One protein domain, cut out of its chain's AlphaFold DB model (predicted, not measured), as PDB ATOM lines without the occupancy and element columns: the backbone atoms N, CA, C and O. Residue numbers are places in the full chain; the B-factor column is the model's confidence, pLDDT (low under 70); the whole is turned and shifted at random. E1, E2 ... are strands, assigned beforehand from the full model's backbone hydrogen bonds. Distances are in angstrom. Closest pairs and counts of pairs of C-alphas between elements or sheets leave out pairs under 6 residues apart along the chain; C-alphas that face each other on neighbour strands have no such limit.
ATOM      1  N   ILE A   8     204.113 150.047 182.464       87.25
ATOM      2  CA  ILE A   8     205.421 149.425 182.324       87.25
ATOM      3  C   ILE A   8     206.446 150.381 182.891       87.25
ATOM      4  O   ILE A   8     206.471 151.555 182.518       87.25
ATOM      5  N   ARG A   9     207.330 149.842 183.726       87.75
ATOM      6  CA  ARG A   9     208.604 150.454 184.072       87.75
ATOM      7  C   ARG A   9     209.721 149.622 183.460       87.75
ATOM      8  O   ARG A   9     209.803 148.418 183.696       87.75
ATOM      9  N   ALA A  10     210.568 150.252 182.656       88.25
ATOM     10  CA  ALA A  10     211.638 149.554 181.954       88.25
ATOM     11  C   ALA A  10     212.844 150.460 181.688       88.25
ATOM     12  O   ALA A  10     212.785 151.688 181.815       88.25
ATOM     13  N   VAL A  11     213.940 149.818 181.289       88.94
ATOM     14  CA  VAL A  11     215.146 150.461 180.772       88.94
ATOM     15  C   VAL A  11     215.400 149.993 179.343       88.94
ATOM     16  O   VAL A  11     215.239 148.818 179.014       88.94
ATOM     17  N   THR A  12     215.772 150.918 178.468       88.75
ATOM     18  CA  THR A  12     216.044 150.635 177.058       88.75
ATOM     19  C   THR A  12     217.165 151.513 176.544       88.75
ATOM     20  O   THR A  12     217.380 152.625 177.020       88.75
ATOM     21  N   PHE A  13     217.866 151.024 175.536       86.50
ATOM     22  CA  PHE A  13     218.835 151.814 174.802       86.50
ATOM     23  C   PHE A  13     218.141 152.591 173.678       86.50
ATOM     24  O   PHE A  13     217.351 152.012 172.930       86.50
ATOM     25  N   VAL A  14     218.428 153.889 173.557       83.38
ATOM     26  CA  VAL A  14     217.938 154.757 172.479       83.38
ATOM     27  C   VAL A  14     219.139 155.188 171.642       83.38
ATOM     28  O   VAL A  14     220.016 155.922 172.108       83.38
ATOM     29  N   ALA A  15     219.205 154.662 170.418       73.44
ATOM     30  CA  ALA A  15     220.322 154.890 169.505       73.44
ATOM     31  C   ALA A  15     220.267 156.279 168.854       73.44
ATOM     32  O   ALA A  15     221.311 156.909 168.672       73.44
ATOM     33  N   ASP A  16     219.060 156.747 168.539       70.38
ATOM     34  CA  ASP A  16     218.837 158.047 167.922       70.38
ATOM     35  C   ASP A  16     218.807 159.151 168.978       70.38
ATOM     36  O   ASP A  16     218.232 158.998 170.057       70.38
ATOM     37  N   ASN A  17     219.406 160.296 168.662       64.19
ATOM     38  CA  ASN A  17     219.299 161.454 169.538       64.19
ATOM     39  C   ASN A  17     217.846 161.959 169.517       64.19
ATOM     40  O   ASN A  17     217.310 162.205 168.431       64.19
ATOM     41  N   PRO A  18     217.195 162.143 170.677       63.47
ATOM     42  CA  PRO A  18     215.864 162.727 170.708       63.47
ATOM     43  C   PRO A  18     215.911 164.152 170.141       63.47
ATOM     44  O   PRO A  18     216.826 164.925 170.434       63.47
ATOM     45  N   HIS A  19     214.920 164.504 169.322       62.59
ATOM     46  CA  HIS A  19     214.800 165.853 168.769       62.59
ATOM     47  C   HIS A  19     214.533 166.839 169.912       62.59
ATOM     48  O   HIS A  19     213.518 166.728 170.597       62.59
ATOM     49  N   LEU A  20     215.446 167.789 170.126       62.00
ATOM     50  CA  LEU A  20     215.329 168.786 171.189       62.00
ATOM     51  C   LEU A  20     214.165 169.745 170.906       62.00
ATOM     52  O   LEU A  20     214.004 170.232 169.786       62.00
ATOM     53  N   GLY A  21     213.376 170.055 171.931       59.06
ATOM     54  CA  GLY A  21     212.406 171.144 171.878       59.06
ATOM     55  C   GLY A  21     211.400 171.107 173.029       59.06
ATOM     56  O   GLY A  21     211.057 170.022 173.507       59.06
ATOM     57  N   PRO A  22     210.921 172.275 173.493       54.34
ATOM     58  CA  PRO A  22     209.910 172.348 174.542       54.34
ATOM     59  C   PRO A  22     208.622 171.661 174.078       54.34
ATOM     60  O   PRO A  22     208.182 171.865 172.950       54.34
ATOM     61  N   ASN A  23     208.013 170.859 174.955       58.62
ATOM     62  CA  ASN A  23     206.737 170.166 174.719       58.62
ATOM     63  C   ASN A  23     206.703 169.209 173.512       58.62
ATOM     64  O   ASN A  23     205.623 168.787 173.096       58.62
ATOM     65  N   ASN A  24     207.857 168.816 172.969       65.94
ATOM     66  CA  ASN A  24     207.902 167.814 171.914       65.94
ATOM     67  C   ASN A  24     207.850 166.413 172.532       65.94
ATOM     68  O   ASN A  24     208.799 165.952 173.171       65.94
ATOM     69  N   LEU A  25     206.725 165.727 172.325       73.62
ATOM     70  CA  LEU A  25     206.632 164.281 172.500       73.62
ATOM     71  C   LEU A  25     207.473 163.622 171.403       73.62
ATOM     72  O   LEU A  25     207.114 163.636 170.226       73.62
ATOM     73  N   TYR A  26     208.607 163.058 171.794       78.94
ATOM     74  CA  TYR A  26     209.440 162.245 170.928       78.94
ATOM     75  C   TYR A  26     208.928 160.803 170.955       78.94
ATOM     76  O   TYR A  26     208.701 160.219 172.018       78.94
ATOM     77  N   ARG A  27     208.741 160.224 169.768       83.94
ATOM     78  CA  ARG A  27     208.431 158.805 169.617       83.94
ATOM     79  C   ARG A  27     209.722 158.042 169.365       83.94
ATOM     80  O   ARG A  27     210.372 158.260 168.346       83.94
ATOM     81  N   ALA A  28     210.020 157.103 170.249       86.31
ATOM     82  CA  ALA A  28     211.077 156.120 170.090       86.31
ATOM     83  C   ALA A  28     210.443 154.773 169.681       86.31
ATOM     84  O   ALA A  28     209.835 154.103 170.526       86.31
ATOM     85  N   PRO A  29     210.469 154.411 168.386       89.25
ATOM     86  CA  PRO A  29     209.822 153.202 167.892       89.25
ATOM     87  C   PRO A  29     210.679 151.948 168.107       89.25
ATOM     88  O   PRO A  29     211.904 152.025 168.170       89.25
ATOM     89  N   ASP A  30     210.014 150.792 168.177       89.12
ATOM     90  CA  ASP A  30     210.623 149.450 168.142       89.12
ATOM     91  C   ASP A  30     211.765 149.213 169.147       89.12
ATOM     92  O   ASP A  30     212.683 148.408 168.930       89.12
ATOM     93  N   LEU A  31     211.673 149.879 170.298       89.75
ATOM     94  CA  LEU A  31     212.633 149.757 171.378       89.75
ATOM     95  C   LEU A  31     212.603 148.358 171.983       89.75
ATOM     96  O   LEU A  31     211.548 147.744 172.162       89.75
ATOM     97  N   THR A  32     213.796 147.870 172.311       90.56
ATOM     98  CA  THR A  32     213.991 146.579 172.970       90.56
ATOM     99  C   THR A  32     214.377 146.856 174.417       90.56
ATOM    100  O   THR A  32     215.419 147.476 174.625       90.56
ATOM    101  N   PRO A  33     213.569 146.438 175.403       89.31
ATOM    102  CA  PRO A  33     213.920 146.587 176.809       89.31
ATOM    103  C   PRO A  33     215.146 145.741 177.150       89.31
ATOM    104  O   PRO A  33     215.427 144.735 176.496       89.31
ATOM    105  N   TRP A  34     215.864 146.143 178.190       88.19
ATOM    106  CA  TRP A  34     217.069 145.468 178.655       88.19
ATOM    107  C   TRP A  34     216.894 144.975 180.080       88.19
ATOM    108  O   TRP A  34     216.207 145.596 180.891       88.19
ATOM    109  N   ARG A  35     217.559 143.863 180.383       83.38
ATOM    110  CA  ARG A  35     217.661 143.305 181.725       83.38
ATOM    111  C   ARG A  35     219.082 143.292 182.218       83.38
ATOM    112  O   ARG A  35     220.006 143.138 181.426       83.38
ATOM    113  N   CYS A  36     219.226 143.365 183.534       78.38
ATOM    114  CA  CYS A  36     220.438 142.922 184.193       78.38
ATOM    115  C   CYS A  36     220.115 141.699 185.048       78.38
ATOM    116  O   CYS A  36     219.133 141.676 185.790       78.38
ATOM    117  N   THR A  37     220.907 140.645 184.921       74.50
ATOM    118  CA  THR A  37     220.768 139.434 185.733       74.50
ATOM    119  C   THR A  37     222.162 138.933 186.070       74.50
ATOM    120  O   THR A  37     222.959 138.666 185.178       74.50
ATOM    121  N   GLY A  38     222.493 138.867 187.363       70.94
ATOM    122  CA  GLY A  38     223.826 138.439 187.806       70.94
ATOM    123  C   GLY A  38     224.972 139.322 187.289       70.94
ATOM    124  O   GLY A  38     226.061 138.815 187.046       70.94
ATOM    125  N   GLY A  39     224.726 140.621 187.072       73.75
ATOM    126  CA  GLY A  39     225.712 141.561 186.521       73.75
ATOM    127  C   GLY A  39     225.863 141.517 184.995       73.75
ATOM    128  O   GLY A  39     226.641 142.291 184.443       73.75
ATOM    129  N   ILE A  40     225.119 140.649 184.306       78.81
ATOM    130  CA  ILE A  40     225.085 140.576 182.843       78.81
ATOM    131  C   ILE A  40     223.938 141.441 182.336       78.81
ATOM    132  O   ILE A  40     222.797 141.252 182.752       78.81
ATOM    133  N   ILE A  41     224.248 142.366 181.428       82.00
ATOM    134  CA  ILE A  41     223.289 143.277 180.801       82.00
ATOM    135  C   ILE A  41     222.967 142.765 179.396       82.00
ATOM    136  O   ILE A  41     223.860 142.674 178.554       82.00
ATOM    137  N   GLU A  42     221.700 142.448 179.133       86.25
ATOM    138  CA  GLU A  42     221.267 141.890 177.848       86.25
ATOM    139  C   GLU A  42     219.874 142.389 177.415       86.25
ATOM    140  O   GLU A  42     219.022 142.686 178.258       86.25
ATOM    141  N   PRO A  43     219.614 142.490 176.101       88.06
ATOM    142  CA  PRO A  43     218.302 142.855 175.573       88.06
ATOM    143  C   PRO A  43     217.283 141.707 175.672       88.06
ATOM    144  O   PRO A  43     217.607 140.533 175.498       88.06
ATOM    145  N   ILE A  44     216.010 142.055 175.864       87.62
ATOM    146  CA  ILE A  44     214.873 141.125 175.860       87.62
ATOM    147  C   ILE A  44     214.212 141.156 174.474       87.62
ATOM    148  O   ILE A  44     213.271 141.907 174.221       87.62
ATOM    149  N   TYR A  45     214.731 140.352 173.544       85.44
ATOM    150  CA  TYR A  45     214.372 140.424 172.117       85.44
ATOM    151  C   TYR A  45     212.903 140.138 171.783       85.44
ATOM    152  O   TYR A  45     212.409 140.605 170.758       85.44
ATOM    153  N   ASN A  46     212.207 139.376 172.625       85.75
ATOM    154  CA  ASN A  46     210.807 139.004 172.426       85.75
ATOM    155  C   ASN A  46     209.816 140.109 172.829       85.75
ATOM    156  O   ASN A  46     208.612 139.901 172.706       85.75
ATOM    157  N   ILE A  47     210.297 141.263 173.307       86.50
ATOM    158  CA  ILE A  47     209.456 142.404 173.678       86.50
ATOM    159  C   ILE A  47     209.865 143.617 172.848       86.50
ATOM    160  O   ILE A  47     211.041 143.973 172.762       86.50
ATOM    161  N   LYS A  48     208.869 144.261 172.237       91.88
ATOM    162  CA  LYS A  48     209.035 145.485 171.451       91.88
ATOM    163  C   LYS A  48     208.121 146.569 171.978       91.88
ATOM    164  O   LYS A  48     206.960 146.301 172.289       91.88
ATOM    165  N   MET A  49     208.642 147.788 172.062       91.38
ATOM    166  CA  MET A  49     207.924 148.917 172.641       91.38
ATOM    167  C   MET A  49     208.044 150.161 171.765       91.38
ATOM    168  O   MET A  49     209.131 150.530 171.331       91.38
ATOM    169  N   ASN A  50     206.924 150.845 171.564       92.69
ATOM    170  CA  ASN A  50     206.890 152.199 171.035       92.69
ATOM    171  C   ASN A  50     206.692 153.154 172.209       92.69
ATOM    172  O   ASN A  50     205.603 153.208 172.785       92.69
ATOM    173  N   VAL A  51     207.730 153.905 172.555       90.69
ATOM    174  CA  VAL A  51     207.726 154.784 173.726       90.69
ATOM    175  C   VAL A  51     207.543 156.227 173.275       90.69
ATOM    176  O   VAL A  51     208.363 156.759 172.530       90.69
ATOM    177  N   HIS A  52     206.465 156.866 173.727       90.00
ATOM    178  CA  HIS A  52     206.259 158.305 173.583       90.00
ATOM    179  C   HIS A  52     206.743 158.977 174.861       90.00
ATOM    180  O   HIS A  52     206.148 158.789 175.922       90.00
ATOM    181  N   THR A  53     207.839 159.720 174.757       86.31
ATOM    182  CA  THR A  53     208.500 160.377 175.885       86.31
ATOM    183  C   THR A  53     208.752 161.847 175.586       86.31
ATOM    184  O   THR A  53     209.058 162.184 174.443       86.31
ATOM    185  N   PRO A  54     208.677 162.744 176.585       78.94
ATOM    186  CA  PRO A  54     209.199 164.094 176.434       78.94
ATOM    187  C   PRO A  54     210.655 164.079 175.942       78.94
ATOM    188  O   PRO A  54     211.450 163.209 176.330       78.94
ATOM    189  N   ALA A  55     210.995 165.035 175.076       71.69
ATOM    190  CA  ALA A  55     212.375 165.302 174.694       71.69
ATOM    191  C   ALA A  55     213.184 165.822 175.905       71.69
ATOM    192  O   ALA A  55     212.643 166.565 176.727       71.69
ATOM    193  N   PRO A  56     214.473 165.458 176.046       66.69
ATOM    194  CA  PRO A  56     215.317 165.981 177.116       66.69
ATOM    195  C   PRO A  56     215.498 167.499 176.966       66.69
ATOM    196  O   PRO A  56     215.761 167.991 175.869       66.69
ATOM    197  N   MET A  57     215.342 168.236 178.072       58.25
ATOM    198  CA  MET A  57     215.243 169.702 178.045       58.25
ATOM    199  C   MET A  57     216.585 170.448 178.062       58.25
ATOM    200  O   MET A  57     216.652 171.508 177.450       58.25
ATOM    201  N   GLU A  58     217.642 169.957 178.731       52.75
ATOM    202  CA  GLU A  58     218.744 170.873 179.114       52.75
ATOM    203  C   GLU A  58     220.191 170.446 178.881       52.75
ATOM    204  O   GLU A  58     221.074 171.285 179.000       52.75
ATOM    205  N   GLN A  59     220.492 169.225 178.469       51.44
ATOM    206  CA  GLN A  59     221.813 168.890 177.932       51.44
ATOM    207  C   GLN A  59     221.721 167.489 177.354       51.44
ATOM    208  O   GLN A  59     221.111 166.599 177.948       51.44
ATOM    209  N   TYR A  60     222.295 167.316 176.166       49.84
ATOM    210  CA  TYR A  60     222.515 166.007 175.571       49.84
ATOM    211  C   TYR A  60     223.058 165.043 176.637       49.84
ATOM    212  O   TYR A  60     224.099 165.341 177.223       49.84
ATOM    213  N   PRO A  61     222.506 163.835 176.813       50.81
ATOM    214  CA  PRO A  61     223.418 162.715 176.899       50.81
ATOM    215  C   PRO A  61     224.140 162.685 175.545       50.81
ATOM    216  O   PRO A  61     223.519 162.583 174.485       50.81
ATOM    217  N   THR A  62     225.445 162.926 175.563       50.84
ATOM    218  CA  THR A  62     226.315 162.833 174.390       50.84
ATOM    219  C   THR A  62     226.039 161.510 173.678       50.84
ATOM    220  O   THR A  62     226.346 160.485 174.261       50.84
ATOM    221  N   LEU A  63     225.437 161.548 172.479       52.31
ATOM    222  CA  LEU A  63     225.280 160.444 171.516       52.31
ATOM    223  C   LEU A  63     225.065 159.045 172.125       52.31
ATOM    224  O   LEU A  63     226.021 158.415 172.565       52.31
ATOM    225  N   ARG A  64     223.853 158.494 171.956       59.28
ATOM    226  CA  ARG A  64     223.403 157.190 172.488       59.28
ATOM    227  C   ARG A  64     223.165 157.242 173.993       59.28
ATOM    228  O   ARG A  64     224.076 157.480 174.775       59.28
ATOM    229  N   SER A  65     221.926 157.007 174.405       76.88
ATOM    230  CA  SER A  65     221.556 157.126 175.815       76.88
ATOM    231  C   SER A  65     220.644 156.003 176.266       76.88
ATOM    232  O   SER A  65     219.860 155.446 175.495       76.88
ATOM    233  N   TRP A  66     220.773 155.666 177.540       84.62
ATOM    234  CA  TRP A  66     219.862 154.773 178.225       84.62
ATOM    235  C   TRP A  66     218.644 155.570 178.667       84.62
ATOM    236  O   TRP A  66     218.765 156.579 179.357       84.62
ATOM    237  N   LEU A  67     217.466 155.114 178.268       86.38
ATOM    238  CA  LEU A  67     216.187 155.663 178.680       86.38
ATOM    239  C   LEU A  67     215.593 154.751 179.748       86.38
ATOM    240  O   LEU A  67     215.265 153.595 179.479       86.38
ATOM    241  N   THR A  68     215.424 155.291 180.949       88.12
ATOM    242  CA  THR A  68     214.532 154.712 181.955       88.12
ATOM    243  C   THR A  68     213.191 155.402 181.855       88.12
ATOM    244  O   THR A  68     213.148 156.634 181.805       88.12
ATOM    245  N   PHE A  69     212.107 154.640 181.849       87.62
ATOM    246  CA  PHE A  69     210.774 155.215 181.770       87.62
ATOM    247  C   PHE A  69     209.755 154.406 182.564       87.62
ATOM    248  O   PHE A  69     209.942 153.217 182.827       87.62
ATOM    249  N   GLU A  70     208.668 155.082 182.911       88.88
ATOM    250  CA  GLU A  70     207.447 154.518 183.457       88.88
ATOM    251  C   GLU A  70     206.251 155.140 182.738       88.88
ATOM    252  O   GLU A  70     206.229 156.345 182.480       88.88
ATOM    253  N   GLY A  71     205.250 154.332 182.404       88.44
ATOM    254  CA  GLY A  71     203.986 154.848 181.894       88.44
ATOM    255  C   GLY A  71     202.964 153.764 181.592       88.44
ATOM    256  O   GLY A  71     203.334 152.593 181.468       88.44
ATOM    257  N   PRO A  72     201.680 154.131 181.470       89.50
ATOM    258  CA  PRO A  72     200.635 153.216 181.044       89.50
ATOM    259  C   PRO A  72     200.954 152.645 179.664       89.50
ATOM    260  O   PRO A  72     201.365 153.357 178.737       89.50
ATOM    261  N   ILE A  73     200.700 151.349 179.506       88.94
ATOM    262  CA  ILE A  73     200.484 150.800 178.178       88.94
ATOM    263  C   ILE A  73     199.229 151.516 177.644       88.94
ATOM    264  O   ILE A  73     198.264 151.760 178.361       88.94
ATOM    265  N   THR A  74     199.231 151.904 176.379       88.88
ATOM    266  CA  THR A  74     198.109 152.619 175.741       88.88
ATOM    267  C   THR A  74     197.435 151.782 174.664       88.88
ATOM    268  O   THR A  74     196.255 151.953 174.381       88.88
ATOM    269  N   SER A  75     198.177 150.864 174.045       87.44
ATOM    270  CA  SER A  75     197.666 149.886 173.083       87.44
ATOM    271  C   SER A  75     198.734 148.839 172.760       87.44
ATOM    272  O   SER A  75     199.905 149.008 173.097       87.44
ATOM    273  N   ILE A  76     198.334 147.770 172.074       87.19
ATOM    274  CA  ILE A  76     199.231 146.752 171.517       87.19
ATOM    275  C   ILE A  76     198.958 146.684 170.011       87.19
ATOM    276  O   ILE A  76     197.800 146.653 169.593       87.19
ATOM    277  N   THR A  77     200.004 146.720 169.185       86.06
ATOM    278  CA  THR A  77     199.867 146.624 167.724       86.06
ATOM    279  C   THR A  77     199.504 145.195 167.293       86.06
ATOM    280  O   THR A  77     199.742 144.247 168.043       86.06
ATOM    281  N   PRO A  78     199.018 144.983 166.054       86.38
ATOM    282  CA  PRO A  78     198.797 143.633 165.520       86.38
ATOM    283  C   PRO A  78     200.057 142.752 165.501       86.38
ATOM    284  O   PRO A  78     199.957 141.531 165.514       86.38
ATOM    285  N   THR A  79     201.241 143.368 165.483       86.69
ATOM    286  CA  THR A  79     202.545 142.689 165.540       86.69
ATOM    287  C   THR A  79     203.014 142.391 166.967       86.69
ATOM    288  O   THR A  79     204.098 141.844 167.141       86.69
ATOM    289  N   GLY A  80     202.234 142.756 167.991       84.50
ATOM    290  CA  GLY A  80     202.577 142.559 169.400       84.50
ATOM    291  C   GLY A  80     203.457 143.655 170.013       84.50
ATOM    292  O   GLY A  80     203.900 143.504 171.149       84.50
ATOM    293  N   THR A  81     203.707 144.763 169.308       90.19
ATOM    294  CA  THR A  81     204.472 145.900 169.842       90.19
ATOM    295  C   THR A  81     203.623 146.678 170.845       90.19
ATOM    296  O   THR A  81     202.485 147.053 170.559       90.19
ATOM    297  N   ILE A  82     204.184 146.960 172.017       90.75
ATOM    298  CA  ILE A  82     203.505 147.640 173.121       90.75
ATOM    299  C   ILE A  82     203.666 149.156 172.962       90.75
ATOM    300  O   ILE A  82     204.782 149.666 172.946       90.75
ATOM    301  N   ASN A  83     202.569 149.904 172.849       91.62
ATOM    302  CA  ASN A  83     202.607 151.365 172.795       91.62
ATOM    303  C   ASN A  83     202.497 151.941 174.207       91.62
ATOM    304  O   ASN A  83     201.568 151.609 174.938       91.62
ATOM    305  N   ILE A  84     203.407 152.839 174.575       90.88
ATOM    306  CA  ILE A  84     203.518 153.403 175.924       90.88
ATOM    307  C   ILE A  84     203.567 154.925 175.805       90.88
ATOM    308  O   ILE A  84     204.295 155.461 174.963       90.88
ATOM    309  N   HIS A  85     202.797 155.614 176.644       90.94
ATOM    310  CA  HIS A  85     202.917 157.057 176.842       90.94
ATOM    311  C   HIS A  85     203.502 157.266 178.231       90.94
ATOM    312  O   HIS A  85     202.860 156.924 179.221       90.94
ATOM    313  N   VAL A  86     204.741 157.744 178.314       88.88
ATOM    314  CA  VAL A  86     205.436 157.808 179.604       88.88
ATOM    315  C   VAL A  86     204.825 158.889 180.493       88.88
ATOM    316  O   VAL A  86     204.522 159.990 180.033       88.88
ATOM    317  N   THR A  87     204.674 158.582 181.773       87.81
ATOM    318  CA  THR A  87     204.368 159.555 182.829       87.81
ATOM    319  C   THR A  87     205.642 160.076 183.482       87.81
ATOM    320  O   THR A  87     205.672 161.201 183.970       87.81
ATOM    321  N   SER A  88     206.710 159.275 183.466       84.62
ATOM    322  CA  SER A  88     208.031 159.648 183.956       84.62
ATOM    323  C   SER A  88     209.106 159.043 183.066       84.62
ATOM    324  O   SER A  88     209.023 157.882 182.665       84.62
ATOM    325  N   SER A  89     210.130 159.824 182.745       86.00
ATOM    326  CA  SER A  89     211.282 159.333 182.003       86.00
ATOM    327  C   SER A  89     212.547 160.094 182.362       86.00
ATOM    328  O   SER A  89     212.522 161.242 182.807       86.00
ATOM    329  N   LYS A  90     213.683 159.419 182.195       83.75
ATOM    330  CA  LYS A  90     215.005 159.990 182.424       83.75
ATOM    331  C   LYS A  90     216.018 159.348 181.487       83.75
ATOM    332  O   LYS A  90     216.023 158.130 181.309       83.75
ATOM    333  N   TYR A  91     216.871 160.186 180.914       82.38
ATOM    334  CA  TYR A  91     217.981 159.765 180.072       82.38
ATOM    335  C   TYR A  91     219.272 159.691 180.890       82.38
ATOM    336  O   TYR A  91     219.510 160.530 181.760       82.38
ATOM    337  N   HIS A  92     220.108 158.700 180.590       80.44
ATOM    338  CA  HIS A  92     221.380 158.435 181.259       80.44
ATOM    339  C   HIS A  92     222.464 158.126 180.219       80.44
ATOM    340  O   HIS A  92     222.179 157.547 179.168       80.44
ATOM    341  N   SER A  93     223.711 158.500 180.508       78.75
ATOM    342  CA  SER A  93     224.878 158.142 179.683       78.75
ATOM    343  C   SER A  93     225.280 156.674 179.850       78.75
ATOM    344  O   SER A  93     225.761 156.044 178.914       78.75
ATOM    345  N   GLU A  94     225.039 156.117 181.033       79.81
ATOM    346  CA  GLU A  94     225.319 154.731 181.402       79.81
ATOM    347  C   GLU A  94     224.037 154.053 181.885       79.81
ATOM    348  O   GLU A  94     223.069 154.724 182.249       79.81
ATOM    349  N   ILE A  95     224.006 152.720 181.886       77.94
ATOM    350  CA  ILE A  95     222.851 151.984 182.402       77.94
ATOM    351  C   ILE A  95     222.756 152.172 183.928       77.94
ATOM    352  O   ILE A  95     223.703 151.847 184.647       77.94
ATOM    353  N   PRO A  96     221.638 152.696 184.458       71.38
ATOM    354  CA  PRO A  96     221.520 152.933 185.889       71.38
ATOM    355  C   PRO A  96     221.445 151.608 186.656       71.38
ATOM    356  O   PRO A  96     220.557 150.789 186.420       71.38
ATOM    357  N   THR A  97     222.341 151.431 187.629       68.81
ATOM    358  CA  THR A  97     222.465 150.219 188.464       68.81
ATOM    359  C   THR A  97     221.191 149.871 189.237       68.81
ATOM    360  O   THR A  97     220.914 148.703 189.495       68.81
ATOM    361  N   ASN A  98     220.361 150.865 189.551       64.75
ATOM    362  CA  ASN A  98     219.074 150.678 190.232       64.75
ATOM    363  C   ASN A  98     218.039 149.948 189.352       64.75
ATOM    364  O   ASN A  98     217.099 149.359 189.871       64.75
ATOM    365  N   TYR A  99     218.223 149.970 188.027       62.94
ATOM    366  CA  TYR A  99     217.414 149.233 187.051       62.94
ATOM    367  C   TYR A  99     218.052 147.882 186.686       62.94
ATOM    368  O   TYR A  99     217.617 147.223 185.743       62.94
ATOM    369  N   CYS A 100     219.071 147.448 187.443       55.25
ATOM    370  CA  CYS A 100     219.705 146.142 187.288       55.25
ATOM    371  C   CYS A 100     219.007 144.986 188.046       55.25
ATOM    372  O   CYS A 100     219.567 143.895 188.139       55.25
ATOM    373  N   ALA A 101     217.795 145.197 188.568       52.81
ATOM    374  CA  ALA A 101     216.853 144.125 188.928       52.81
ATOM    375  C   ALA A 101     216.082 143.674 187.654       52.81
ATOM    376  O   ALA A 101     216.379 144.222 186.593       52.81
ATOM    377  N   PRO A 102     215.154 142.688 187.652       53.59
ATOM    378  CA  PRO A 102     214.615 142.111 186.413       53.59
ATOM    379  C   PRO A 102     213.633 143.045 185.656       53.59
ATOM    380  O   PRO A 102     212.454 142.760 185.515       53.59
ATOM    381  N   ALA A 103     214.175 144.125 185.089       63.41
ATOM    382  CA  ALA A 103     214.127 144.536 183.684       63.41
ATOM    383  C   ALA A 103     212.855 145.078 183.051       63.41
ATOM    384  O   ALA A 103     212.932 145.980 182.219       63.41
ATOM    385  N   ILE A 104     211.698 144.538 183.394       72.31
ATOM    386  CA  ILE A 104     210.414 145.065 182.953       72.31
ATOM    387  C   ILE A 104     209.450 144.772 184.079       72.31
ATOM    388  O   ILE A 104     209.062 143.626 184.301       72.31
ATOM    389  N   GLU A 105     209.062 145.819 184.784       76.69
ATOM    390  CA  GLU A 105     208.015 145.717 185.782       76.69
ATOM    391  C   GLU A 105     206.708 146.077 185.093       76.69
ATOM    392  O   GLU A 105     206.540 147.185 184.582       76.69
ATOM    393  N   ILE A 106     205.794 145.111 185.046       74.06
ATOM    394  CA  ILE A 106     204.400 145.382 184.718       74.06
ATOM    395  C   ILE A 106     203.737 145.754 186.038       74.06
ATOM    396  O   ILE A 106     203.524 144.907 186.905       74.06
ATOM    397  N   CYS A 107     203.467 147.040 186.199       69.44
ATOM    398  CA  CYS A 107     202.862 147.614 187.383       69.44
ATOM    399  C   CYS A 107     201.352 147.749 187.160       69.44
ATOM    400  O   CYS A 107     200.888 148.242 186.135       69.44
ATOM    401  N   GLY A 108     200.573 147.282 188.125       66.00
ATOM    402  CA  GLY A 108     199.116 147.272 188.076       66.00
ATOM    403  C   GLY A 108     198.587 146.216 189.037       66.00
ATOM    404  O   GLY A 108     199.313 145.306 189.434       66.00
ATOM    405  N   HIS A 109     197.332 146.318 189.446       56.69
ATOM    406  CA  HIS A 109     196.690 145.212 190.146       56.69
ATOM    407  C   HIS A 109     196.329 144.157 189.118       56.69
ATOM    408  O   HIS A 109     195.839 144.489 188.045       56.69
ATOM    409  N   VAL A 110     196.499 142.893 189.477       50.72
ATOM    410  CA  VAL A 110     195.941 141.760 188.747       50.72
ATOM    411  C   VAL A 110     195.031 141.005 189.723       50.72
ATOM    412  O   VAL A 110     195.507 140.321 190.620       50.72
ATOM    413  N   VAL A 111     193.714 141.167 189.604       51.88
ATOM    414  CA  VAL A 111     192.700 140.378 190.314       51.88
ATOM    415  C   VAL A 111     192.561 139.010 189.645       51.88
ATOM    416  O   VAL A 111     191.904 138.880 188.617       51.88
ATOM    417  N   LYS A 112     193.149 137.964 190.222       48.56
ATOM    418  CA  LYS A 112     192.860 136.582 189.817       48.56
ATOM    419  C   LYS A 112     191.542 136.129 190.457       48.56
ATOM    420  O   LYS A 112     191.424 136.134 191.678       48.56
ATOM    421  N   THR A 113     190.573 135.722 189.650       49.84
ATOM    422  CA  THR A 113     189.316 135.107 190.093       49.84
ATOM    423  C   THR A 113     189.409 133.603 189.867       49.84
ATOM    424  O   THR A 113     189.549 133.155 188.733       49.84
ATOM    425  N   GLU A 114     189.356 132.808 190.931       47.38
ATOM    426  CA  GLU A 114     189.290 131.346 190.824       47.38
ATOM    427  C   GLU A 114     187.833 130.886 190.920       47.38
ATOM    428  O   GLU A 114     187.105 131.300 191.822       47.38
ATOM    429  N   SER A 115     187.403 130.051 189.972       62.25
ATOM    430  CA  SER A 115     186.116 129.353 189.998       62.25
ATOM    431  C   SER A 115     186.322 127.856 189.765       62.25
ATOM    432  O   SER A 115     187.368 127.436 189.268       62.25
ATOM    433  N   ASP A 116     185.297 127.047 190.048       64.12
ATOM    434  CA  ASP A 116     185.312 125.590 189.818       64.12
ATOM    435  C   ASP A 116     185.603 125.206 188.349       64.12
ATOM    436  O   ASP A 116     185.955 124.067 188.047       64.12
ATOM    437  N   THR A 117     185.482 126.162 187.422       70.19
ATOM    438  CA  THR A 117     185.723 126.009 185.981       70.19
ATOM    439  C   THR A 117     187.105 126.486 185.517       70.19
ATOM    440  O   THR A 117     187.420 126.331 184.337       70.19
ATOM    441  N   GLY A 118     187.930 127.069 186.396       52.28
ATOM    442  CA  GLY A 118     189.297 127.494 186.083       52.28
ATOM    443  C   GLY A 118     189.716 128.834 186.697       52.28
ATOM    444  O   GLY A 118     188.964 129.507 187.399       52.28
ATOM    445  N   SER A 119     190.961 129.232 186.424       48.44
ATOM    446  CA  SER A 119     191.521 130.513 186.863       48.44
ATOM    447  C   SER A 119     191.305 131.613 185.823       48.44
ATOM    448  O   SER A 119     191.817 131.520 184.704       48.44
ATOM    449  N   HIS A 120     190.626 132.682 186.220       52.34
ATOM    450  CA  HIS A 120     190.475 133.921 185.468       52.34
ATOM    451  C   HIS A 120     191.424 134.997 186.005       52.34
ATOM    452  O   HIS A 120     191.684 135.069 187.201       52.34
ATOM    453  N   TRP A 121     191.949 135.841 185.120       46.56
ATOM    454  CA  TRP A 121     192.809 136.969 185.475       46.56
ATOM    455  C   TRP A 121     192.114 138.266 185.065       46.56
ATOM    456  O   TRP A 121     191.639 138.402 183.939       46.56
ATOM    457  N   THR A 122     192.078 139.225 185.971       46.75
ATOM    458  CA  THR A 122     191.542 140.580 185.803       46.75
ATOM    459  C   THR A 122     192.633 141.546 186.243       46.75
ATOM    460  O   THR A 122     193.496 141.138 187.000       46.75
TER     461      THR A 122
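What this domain is: This is residues 8 to 122 of the 130 residues of an uncharacterized protein of Puccinia graminis f. sp. tritici (UniProt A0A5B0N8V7). One strongly twisted sheet is folded over at a bend in E6 into two layers, partly face to face with their strands crossed: E9, E1, the first part of E6 and E8 make one, and the last part of E6, E7, E5 and E2 the other. The hairpin E3 and E4 sits beside this body near E1 and E9, and the hairpin E10 and E11 makes a long arm, of which residues 114 to 119 stick out free. The printed part has 115 residues, no named helix and eleven strands, E1 to E11 in order along the chain; it is all strand. The large sheet is branched and mixed, with E5 and E7 its parallel pair. The whole is only just compact, close to loose, with a radius of gyration of the C-alphas of 16.0 A and an elongated outline of 58 by 35 by 23 A.

How they stand to each other: Start at E6, residues 65 to 76, which bends by 89 degrees at residue 72. On one side of it lies E1, residues 8 to 14, antiparallel, with N 10 and O 69 at 3.0 A. On the other side are E8, residues 88 to 92, antiparallel, with N 68 and O 90 at 2.9 A, and E7, residues 82 to 85, with N 74 and O 83 at 2.8 A; E6 and E7 form a hairpin. On the other side of E1 from E6, beside its residues 8 to 10, look for the edge strand E9, residues 104 to 107, antiparallel to E1, with N 9 and O 105 at 2.9 A. E5, residues 49 to 54, is parallel to E7, with N 52 and O 84 at 2.9 A; on its other side is the edge strand E2, residues 25 to 31, antiparallel, with N 28 and O 51 at 2.8 A. The closest C-alphas of E1 and E2 are those of Thr 12 and Leu 31, 6.7 A. The hairpin of E3, residues 34 to 37, and E4, residues 40 to 43, has N 35 and O 42 at 2.8 A; the closest C-alphas of E1 and E3, Thr 12 and Trp 34, are 5.5 A apart. E10, residues 109 to 115, and E11, residues 118 to 122, form a hairpin, with N 113 and O 120 at 2.8 A; E9 and E10 meet only through their link.

Where its parts are: Find C-alpha 8 at (205.421, 149.425, 182.324); E1 runs 16.8 A from there. E6 spans 25.0 A from C-alpha 65 at (221.556, 157.126, 175.815), E10 19.1 A, E2 15.8 A and E5 15.7 A. E8 is 13.7 A long, E4 10.2 A, E7 10.1 A, E3 10.0 A and E9 9.1 A. E11 ends, after 13.3 A, at C-alpha 122, (191.542, 140.580, 185.803).

The domain as a whole: The C-alphas of Gln 59 and Asp 116 are the two farthest apart, 57.9 A. The printed part has no cut, and the link from E8 to E9, 11 residues, is long. Mean pLDDT of the printed part is 75.0; it is under 70 in residues 17 to 24, 56 to 64, 97 to 103, 107 to 116 and 118 to 122.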